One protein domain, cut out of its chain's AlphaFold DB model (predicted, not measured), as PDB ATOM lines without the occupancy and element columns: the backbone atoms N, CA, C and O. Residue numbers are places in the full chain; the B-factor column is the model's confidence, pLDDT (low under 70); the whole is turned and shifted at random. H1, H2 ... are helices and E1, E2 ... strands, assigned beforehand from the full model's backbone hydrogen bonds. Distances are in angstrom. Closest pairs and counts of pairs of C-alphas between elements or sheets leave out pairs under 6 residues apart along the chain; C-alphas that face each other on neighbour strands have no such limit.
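What this domain is: This is residues 14 to 82 of the 377 residues of the protein "Hypothetical protein" of Rotaria sp. Silwood2 (UniProt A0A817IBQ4). A two-stranded antiparallel hairpin, E2 and E3, makes one side of an open domain; two short helices, H1 and H2, make a corner at the other side, with E1 between. Residues 31 to 36 stick out. The 69 printed residues, under half in named elements, run H1, H2, E1, E2, E3, a mixed class. The whole is loose, radius of gyration of the C-alphas 14.5 A, spanning 36 by 32 by 19 A.

Where its parts are: From first to last C-alpha, E2, residues 53 to 58, measures 16.8 A and E3, residues 75 to 80, 17.5 A, ending at (20.634, -36.148, 10.121). E1 is residues 42 to 44, 7.0 A. H1, residues 18 to 24, 10.1 A, begins at (21.233, -13.447, -0.560); H2 is residues 26 to 31, 8.5 A.

How they stand to each other: In the hairpin E2 and E3, at 163 degrees, N 54 and O 79 are within hydrogen-bond range, 2.8 A. E1 pairs with no named strand; residues 14 to 15 pair antiparallel with its residues 42 to 43. H1 and H2, about perpendicular at 84 degrees, are close but not clearly touching; their closest C-alphas, Lys 22 and Ile 29, are 7.5 A apart. In both, every O i to N i+4 pair is within hydrogen-bond range. Both are apart from E1, E2 and E3.

The domain as a whole: The farthest C-alphas, Ala 51 and Pro 68, are 38.3 A apart. The printed part has no cut; the 16-residue link E2 to E3 is long. Residues 32 to 37 and 65 to 66 have pLDDT under 70.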
ATOM      1  N   GLU A  14      25.777 -18.753  10.954       89.31
ATOM      2  CA  GLU A  14      25.929 -17.553  10.144       89.31
ATOM      3  C   GLU A  14      24.826 -17.484   9.095       89.31
ATOM      4  O   GLU A  14      24.301 -18.510   8.665       89.31
ATOM      5  N   LEU A  15      24.435 -16.268   8.720       87.06
ATOM      6  CA  LEU A  15      23.438 -16.074   7.676       87.06
ATOM      7  C   LEU A  15      24.043 -16.444   6.328       87.06
ATOM      8  O   LEU A  15      25.165 -16.039   6.019       87.06
ATOM      9  N   VAL A  16      23.273 -17.176   5.528       88.31
ATOM     10  CA  VAL A  16      23.624 -17.420   4.130       88.31
ATOM     11  C   VAL A  16      23.401 -16.122   3.360       88.31
ATOM     12  O   VAL A  16      22.437 -15.396   3.616       88.31
ATOM     13  N   ASP A  17      24.302 -15.793   2.439       88.75
ATOM     14  CA  ASP A  17      24.159 -14.589   1.632       88.75
ATOM     15  C   ASP A  17      22.961 -14.690   0.668       88.75
ATOM     16  O   ASP A  17      22.470 -15.772   0.323       88.75
ATOM     17  N   GLU A  18      22.456 -13.533   0.241       83.75
ATOM     18  CA  GLU A  18      21.233 -13.447  -0.560       83.75
ATOM     19  C   GLU A  18      21.379 -14.098  -1.947       83.75
ATOM     20  O   GLU A  18      20.406 -14.637  -2.477       83.75
ATOM     21  N   GLU A  19      22.577 -14.072  -2.540       86.81
ATOM     22  CA  GLU A  19      22.826 -14.665  -3.857       86.81
ATOM     23  C   GLU A  19      22.794 -16.195  -3.780       86.81
ATOM     24  O   GLU A  19      22.054 -16.831  -4.535       86.81
ATOM     25  N   THR A  20      23.512 -16.779  -2.818       85.50
ATOM     26  CA  THR A  20      23.486 -18.222  -2.542       85.50
ATOM     27  C   THR A  20      22.071 -18.686  -2.214       85.50
ATOM     28  O   THR A  20      21.581 -19.647  -2.809       85.50
ATOM     29  N   THR A  21      21.354 -17.943  -1.366       82.88
ATOM     30  CA  THR A  21      19.976 -18.280  -0.976       82.88
ATOM     31  C   THR A  21      19.037 -18.325  -2.186       82.88
ATOM     32  O   THR A  21      18.262 -19.268  -2.341       82.88
ATOM     33  N   LYS A  22      19.121 -17.340  -3.093       82.56
ATOM     34  CA  LYS A  22      18.294 -17.297  -4.313       82.56
ATOM     35  C   LYS A  22      18.610 -18.413  -5.299       82.56
ATOM     36  O   LYS A  22      17.716 -18.822  -6.036       82.56
ATOM     37  N   ASN A  23      19.856 -18.869  -5.347       84.50
ATOM     38  CA  ASN A  23      20.276 -19.925  -6.260       84.50
ATOM     39  C   ASN A  23      19.896 -21.311  -5.728       84.50
ATOM     40  O   ASN A  23      19.270 -22.082  -6.454       84.50
ATOM     41  N   GLU A  24      20.226 -21.612  -4.472       82.25
ATOM     42  CA  GLU A  24      20.011 -22.936  -3.880       82.25
ATOM     43  C   GLU A  24      18.542 -23.199  -3.531       82.25
ATOM     44  O   GLU A  24      18.041 -24.299  -3.754       82.25
ATOM     45  N   PHE A  25      17.814 -22.179  -3.065       81.88
ATOM     46  CA  PHE A  25      16.419 -22.314  -2.626       81.88
ATOM     47  C   PHE A  25      15.415 -21.735  -3.628       81.88
ATOM     48  O   PHE A  25      14.269 -21.453  -3.279       81.88
ATOM     49  N   LYS A  26      15.819 -21.578  -4.895       82.00
ATOM     50  CA  LYS A  26      14.990 -20.985  -5.955       82.00
ATOM     51  C   LYS A  26      13.612 -21.635  -6.079       82.00
ATOM     52  O   LYS A  26      12.632 -20.931  -6.296       82.00
ATOM     53  N   SER A  27      13.534 -22.963  -5.978       77.19
ATOM     54  CA  SER A  27      12.262 -23.694  -6.055       77.19
ATOM     55  C   SER A  27      11.322 -23.292  -4.921       77.19
ATOM     56  O   SER A  27      10.202 -22.885  -5.198       77.19
ATOM     57  N   PHE A  28      11.810 -23.296  -3.678       73.94
ATOM     58  CA  PHE A  28      11.036 -22.904  -2.500       73.94
ATOM     59  C   PHE A  28      10.582 -21.442  -2.564       73.94
ATOM     60  O   PHE A  28       9.428 -21.142  -2.282       73.94
ATOM     61  N   ILE A  29      11.469 -20.535  -2.988       76.56
ATOM     62  CA  ILE A  29      11.150 -19.107  -3.124       76.56
ATOM     63  C   ILE A  29      10.080 -18.885  -4.202       76.56
ATOM     64  O   ILE A  29       9.148 -18.114  -3.991       76.56
ATOM     65  N   ASN A  30      10.197 -19.564  -5.348       79.75
ATOM     66  CA  ASN A  30       9.243 -19.433  -6.449       79.75
ATOM     67  C   ASN A  30       7.882 -20.067  -6.131       79.75
ATOM     68  O   ASN A  30       6.857 -19.572  -6.591       79.75
ATOM     69  N   GLU A  31       7.862 -21.171  -5.381       75.25
ATOM     70  CA  GLU A  31       6.624 -21.830  -4.952       75.25
ATOM     71  C   GLU A  31       5.806 -20.961  -3.986       75.25
ATOM     72  O   GLU A  31       4.580 -21.069  -3.970       75.25
ATOM     73  N   ASP A  32       6.459 -20.068  -3.235       69.38
ATOM     74  CA  ASP A  32       5.809 -19.173  -2.271       69.38
ATOM     75  C   ASP A  32       5.602 -17.731  -2.790       69.38
ATOM     76  O   ASP A  32       5.189 -16.836  -2.040       69.38
ATOM     77  N   GLU A  33       5.838 -17.478  -4.088       65.25
ATOM     78  CA  GLU A  33       5.577 -16.174  -4.715       65.25
ATOM     79  C   GLU A  33       4.099 -15.762  -4.542       65.25
ATOM     80  O   GLU A  33       3.198 -16.252  -5.221       65.25
ATOM     81  N   GLY A  34       3.852 -14.811  -3.632       63.34
ATOM     82  CA  GLY A  34       2.526 -14.240  -3.353       63.34
ATOM     83  C   GLY A  34       2.002 -14.443  -1.926       63.34
ATOM     84  O   GLY A  34       1.033 -13.782  -1.555       63.34
ATOM     85  N   ASN A  35       2.649 -15.274  -1.101       69.31
ATOM     86  CA  ASN A  35       2.200 -15.563   0.272       69.31
ATOM     87  C   ASN A  35       2.819 -14.667   1.360       69.31
ATOM     88  O   ASN A  35       2.490 -14.816   2.537       69.31
ATOM     89  N   HIS A  36       3.683 -13.716   0.987       65.06
ATOM     90  CA  HIS A  36       4.359 -12.786   1.904       65.06
ATOM     91  C   HIS A  36       5.117 -13.460   3.072       65.06
ATOM     92  O   HIS A  36       5.341 -12.806   4.095       65.06
ATOM     93  N   GLN A  37       5.520 -14.733   2.958       69.12
ATOM     94  CA  GLN A  37       6.340 -15.359   3.994       69.12
ATOM     95  C   GLN A  37       7.779 -14.842   3.926       69.12
ATOM     96  O   GLN A  37       8.283 -14.438   2.876       69.12
ATOM     97  N   GLN A  38       8.433 -14.831   5.081       71.81
ATOM     98  CA  GLN A  38       9.841 -14.488   5.221       71.81
ATOM     99  C   GLN A  38      10.581 -15.732   5.701       71.81
ATOM    100  O   GLN A  38      10.164 -16.370   6.668       71.81
ATOM    101  N   TYR A  39      11.681 -16.057   5.028       74.94
ATOM    102  CA  TYR A  39      12.527 -17.197   5.358       74.94
ATOM    103  C   TYR A  39      13.853 -16.712   5.933       74.94
ATOM    104  O   TYR A  39      14.420 -15.724   5.467       74.94
ATOM    105  N   LEU A  40      14.359 -17.433   6.933       76.25
ATOM    106  CA  LEU A  40      15.700 -17.243   7.468       76.25
ATOM    107  C   LEU A  40      16.592 -18.376   6.956       76.25
ATOM    108  O   LEU A  40      16.363 -19.532   7.306       76.25
ATOM    109  N   ALA A  41      17.602 -18.042   6.155       84.06
ATOM    110  CA  ALA A  41      18.614 -18.989   5.702       84.06
ATOM    111  C   ALA A  41      19.893 -18.814   6.530       84.06
ATOM    112  O   ALA A  41      20.460 -17.721   6.607       84.06
ATOM    113  N   PHE A  42      20.346 -19.891   7.160       87.12
ATOM    114  CA  PHE A  42      21.580 -19.916   7.936       87.12
ATOM    115  C   PHE A  42      22.344 -21.213   7.683       87.12
ATOM    116  O   PHE A  42      21.761 -22.233   7.321       87.12
ATOM    117  N   THR A  43      23.650 -21.167   7.906       88.31
ATOM    118  CA  THR A  43      24.543 -22.325   7.880       88.31
ATOM    119  C   THR A  43      25.348 -22.405   9.177       88.31
ATOM    120  O   THR A  43      25.389 -21.454   9.964       88.31
ATOM    121  N   PHE A  44      25.959 -23.558   9.436       88.62
ATOM    122  CA  PHE A  44      26.817 -23.778  10.595       88.62
ATOM    123  C   PHE A  44      28.241 -23.310  10.279       88.62
ATOM    124  O   PHE A  44      28.827 -23.738   9.290       88.62
ATOM    125  N   LYS A  45      28.840 -22.489  11.149       87.94
ATOM    126  CA  LYS A  45      30.235 -22.026  10.977       87.94
ATOM    127  C   LYS A  45      31.283 -23.124  11.150       87.94
ATOM    128  O   LYS A  45      32.463 -22.933  10.846       87.94
ATOM    129  N   HIS A  46      30.881 -24.233  11.754       86.38
ATOM    130  CA  HIS A  46      31.741 -25.357  12.068       86.38
ATOM    131  C   HIS A  46      31.082 -26.637  11.589       86.38
ATOM    132  O   HIS A  46      29.865 -26.787  11.703       86.38
ATOM    133  N   ASP A  47      31.914 -27.557  11.111       84.88
ATOM    134  CA  ASP A  47      31.460 -28.863  10.666       84.88
ATOM    135  C   ASP A  47      30.699 -29.576  11.784       84.88
ATOM    136  O   ASP A  47      31.137 -29.654  12.938       84.88
ATOM    137  N   LEU A  48      29.542 -30.108  11.414       87.50
ATOM    138  CA  LEU A  48      28.779 -30.999  12.265       87.50
ATOM    139  C   LEU A  48      29.440 -32.378  12.309       87.50
ATOM    140  O   LEU A  48      30.174 -32.782  11.403       87.50
ATOM    141  N   LEU A  49      29.144 -33.131  13.365       87.62
ATOM    142  CA  LEU A  49      29.491 -34.543  13.413       87.62
ATOM    143  C   LEU A  49      28.721 -35.272  12.309       87.62
ATOM    144  O   LEU A  49      27.543 -35.006  12.082       87.62
ATOM    145  N   LYS A  50      29.402 -36.177  11.608       85.81
ATOM    146  CA  LYS A  50      28.814 -37.035  10.569       85.81
ATOM    147  C   LYS A  50      27.957 -38.135  11.195       85.81
ATOM    148  O   LYS A  50      28.184 -38.463  12.362       85.81
ATOM    149  N   ALA A  51      27.035 -38.723  10.426       86.12
ATOM    150  CA  ALA A  51      26.125 -39.777  10.893       86.12
ATOM    151  C   ALA A  51      25.489 -39.447  12.258       86.12
ATOM    152  O   ALA A  51      25.549 -40.239  13.199       86.12
ATOM    153  N   THR A  52      25.028 -38.206  12.414       88.81
ATOM    154  CA  THR A  52      24.523 -37.683  13.685       88.81
ATOM    155  C   THR A  52      23.196 -36.979  13.456       88.81
ATOM    156  O   THR A  52      23.093 -36.095  12.603       88.81
ATOM    157  N   GLU A  53      22.193 -37.353  14.248       89.75
ATOM    158  CA  GLU A  53      20.912 -36.658  14.301       89.75
ATOM    159  C   GLU A  53      21.044 -35.372  15.128       89.75
ATOM    160  O   GLU A  53      21.559 -35.364  16.250       89.75
ATOM    161  N   TYR A  54      20.560 -34.273  14.561       88.88
ATOM    162  CA  TYR A  54      20.516 -32.954  15.163       88.88
ATOM    163  C   TYR A  54      19.075 -32.455  15.226       88.88
ATOM    164  O   TYR A  54      18.333 -32.514  14.249       88.88
ATOM    165  N   THR A  55      18.713 -31.872  16.367       87.50
ATOM    166  CA  THR A  55      17.473 -31.114  16.553       87.50
ATOM    167  C   THR A  55      17.816 -29.633  16.640       87.50
ATOM    168  O   THR A  55      18.527 -29.202  17.549       87.50
ATOM    169  N   ILE A  56      17.280 -28.832  15.723       86.56
ATOM    170  CA  ILE A  56      17.247 -27.375  15.842       86.56
ATOM    171  C   ILE A  56      16.014 -27.015  16.660       86.56
ATOM    172  O   ILE A  56      14.914 -27.467  16.350       86.56
ATOM    173  N   GLN A  57      16.186 -26.188  17.689       85.75
ATOM    174  CA  GLN A  57      15.088 -25.689  18.514       85.75
ATOM    175  C   GLN A  57      15.145 -24.168  18.613       85.75
ATOM    176  O   GLN A  57      16.189 -23.589  18.915       85.75
ATOM    177  N   VAL A  58      13.996 -23.533  18.408       85.81
ATOM    178  CA  VAL A  58      13.749 -22.122  18.697       85.81
ATOM    179  C   VAL A  58      12.683 -22.073  19.795       85.81
ATOM    180  O   VAL A  58      11.498 -22.240  19.497       85.81
ATOM    181  N   PRO A  59      13.080 -21.888  21.067       87.12
ATOM    182  CA  PRO A  59      12.153 -21.883  22.194       87.12
ATOM    183  C   PRO A  59      11.050 -20.823  22.090       87.12
ATOM    184  O   PRO A  59      11.179 -19.813  21.393       87.12
ATOM    185  N   GLU A  60       9.972 -21.013  22.852       91.81
ATOM    186  CA  GLU A  60       8.990 -19.953  23.094       91.81
ATOM    187  C   GLU A  60       9.660 -18.733  23.754       91.81
ATOM    188  O   GLU A  60      10.503 -18.860  24.645       91.81
ATOM    189  N   GLY A  61       9.277 -17.524  23.338       89.88
ATOM    190  CA  GLY A  61       9.789 -16.282  23.907       89.88
ATOM    191  C   GLY A  61      11.105 -15.772  23.303       89.88
ATOM    192  O   GLY A  61      11.631 -14.767  23.799       89.88
ATOM    193  N   CYS A  62      11.622 -16.395  22.238       83.44
ATOM    194  CA  CYS A  62      12.809 -15.932  21.518       83.44
ATOM    195  C   CYS A  62      12.576 -14.536  20.903       83.44
ATOM    196  O   CYS A  62      11.569 -14.330  20.220       83.44
ATOM    197  N   PRO A  63      13.471 -13.559  21.159       79.88
ATOM    198  CA  PRO A  63      13.367 -12.208  20.612       79.88
ATOM    199  C   PRO A  63      13.798 -12.147  19.137       79.88
ATOM    200  O   PRO A  63      14.651 -12.921  18.711       79.88
ATOM    201  N   SER A  64      13.250 -11.188  18.384       73.88
ATOM    202  CA  SER A  64      13.669 -10.862  17.012       73.88
ATOM    203  C   SER A  64      14.492  -9.570  16.977       73.88
ATOM    204  O   SER A  64      14.254  -8.649  17.759       73.88
ATOM    205  N   ALA A  65      15.449  -9.486  16.049       68.69
ATOM    206  CA  ALA A  65      16.166  -8.244  15.754       68.69
ATOM    207  C   ALA A  65      15.314  -7.246  14.942       68.69
ATOM    208  O   ALA A  65      15.619  -6.056  14.917       68.69
ATOM    209  N   GLU A  66      14.238  -7.712  14.302       67.88
ATOM    210  CA  GLU A  66      13.391  -6.914  13.405       67.88
ATOM    211  C   GLU A  66      12.192  -6.264  14.112       67.88
ATOM    212  O   GLU A  66      11.548  -5.371  13.561       67.88
ATOM    213  N   GLY A  67      11.870  -6.679  15.343       75.44
ATOM    214  CA  GLY A  67      10.721  -6.138  16.058       75.44
ATOM    215  C   GLY A  67      10.499  -6.712  17.461       75.44
ATOM    216  O   GLY A  67      11.175  -7.646  17.885       75.44
ATOM    217  N   PRO A  68       9.525  -6.161  18.210       79.62
ATOM    218  CA  PRO A  68       9.317  -6.479  19.625       79.62
ATOM    219  C   PRO A  68       8.571  -7.800  19.874       79.62
ATOM    220  O   PRO A  68       8.434  -8.218  21.026       79.62
ATOM    221  N   LEU A  69       8.031  -8.430  18.827       78.62
ATOM    222  CA  LEU A  69       7.280  -9.678  18.943       78.62
ATOM    223  C   LEU A  69       8.235 -10.858  19.144       78.62
ATOM    224  O   LEU A  69       9.283 -10.944  18.510       78.62
ATOM    225  N   LYS A  70       7.846 -11.768  20.037       85.75
ATOM    226  CA  LYS A  70       8.581 -12.994  20.361       85.75
ATOM    227  C   LYS A  70       7.878 -14.213  19.769       85.75
ATOM    228  O   LYS A  70       6.676 -14.153  19.494       85.75
ATOM    229  N   THR A  71       8.601 -15.324  19.629       84.56
ATOM    230  CA  THR A  71       7.993 -16.626  19.311       84.56
ATOM    231  C   THR A  71       6.916 -16.973  20.346       84.56
ATOM    232  O   THR A  71       7.107 -16.771  21.546       84.56
ATOM    233  N   ARG A  72       5.750 -17.442  19.883       88.06
ATOM    234  CA  ARG A  72       4.582 -17.752  20.739       88.06
ATOM    235  C   ARG A  72       4.538 -19.202  21.222       88.06
ATOM    236  O   ARG A  72       3.717 -19.531  22.065       88.06
ATOM    237  N   SER A  73       5.376 -20.050  20.646       88.69
ATOM    238  CA  SER A  73       5.537 -21.461  20.974       88.69
ATOM    239  C   SER A  73       6.927 -21.901  20.525       88.69
ATOM    240  O   SER A  73       7.552 -21.218  19.709       88.69
ATOM    241  N   GLU A  74       7.397 -23.035  21.039       89.75
ATOM    242  CA  GLU A  74       8.600 -23.679  20.517       89.75
ATOM    243  C   GLU A  74       8.396 -24.079  19.051       89.75
ATOM    244  O   GLU A  74       7.334 -24.573  18.663       89.75
ATOM    245  N   TRP A  75       9.429 -23.857  18.247       86.81
ATOM    246  CA  TRP A  75       9.578 -24.442  16.924       86.81
ATOM    247  C   TRP A  75      10.780 -25.379  16.945       86.81
ATOM    248  O   TRP A  75      11.827 -25.025  17.491       86.81
ATOM    249  N   SER A  76      10.652 -26.561  16.354       88.25
ATOM    250  CA  SER A  76      11.757 -27.504  16.247       88.25
ATOM    251  C   SER A  76      11.766 -28.224  14.905       88.25
ATOM    252  O   SER A  76      10.726 -28.410  14.272       88.25
ATOM    253  N   ALA A  77      12.963 -28.605  14.467       88.12
ATOM    254  CA  ALA A  77      13.198 -29.388  13.264       88.12
ATOM    255  C   ALA A  77      14.349 -30.367  13.501       88.12
ATOM    256  O   ALA A  77      15.348 -30.004  14.119       88.12
ATOM    257  N   ASN A  78      14.219 -31.588  12.985       89.81
ATOM    258  CA  ASN A  78      15.256 -32.614  13.058       89.81
ATOM    259  C   ASN A  78      15.870 -32.837  11.681       89.81
ATOM    260  O   ASN A  78      15.162 -32.818  10.675       89.81
ATOM    261  N   PHE A  79      17.172 -33.084  11.650       89.31
ATOM    262  CA  PHE A  79      17.873 -33.544  10.462       89.31
ATOM    263  C   PHE A  79      19.020 -34.465  10.865       89.31
ATOM    264  O   PHE A  79      19.500 -34.421  11.994       89.31
ATOM    265  N   GLU A  80      19.481 -35.280   9.928       88.12
ATOM    266  CA  GLU A  80      20.634 -36.148  10.121       88.12
ATOM    267  C   GLU A  80      21.726 -35.761   9.127       88.12
ATOM    268  O   GLU A  80      21.455 -35.468   7.959       88.12
ATOM    269  N   THR A  81      22.969 -35.710   9.595       89.31
ATOM    270  CA  THR A  81      24.117 -35.520   8.708       89.31
ATOM    271  C   THR A  81      24.421 -36.806   7.948       89.31
ATOM    272  O   THR A  81      24.193 -37.907   8.442       89.31
ATOM    273  N   TYR A  82      24.969 -36.676   6.738       87.06
ATOM    274  CA  TYR A  82      25.266 -37.823   5.882       87.06
ATOM    275  C   TYR A  82      26.122 -38.883   6.598       87.06
ATOM    276  O   TYR A  82      27.063 -38.584   7.346       87.06
TER     277      TYR A  82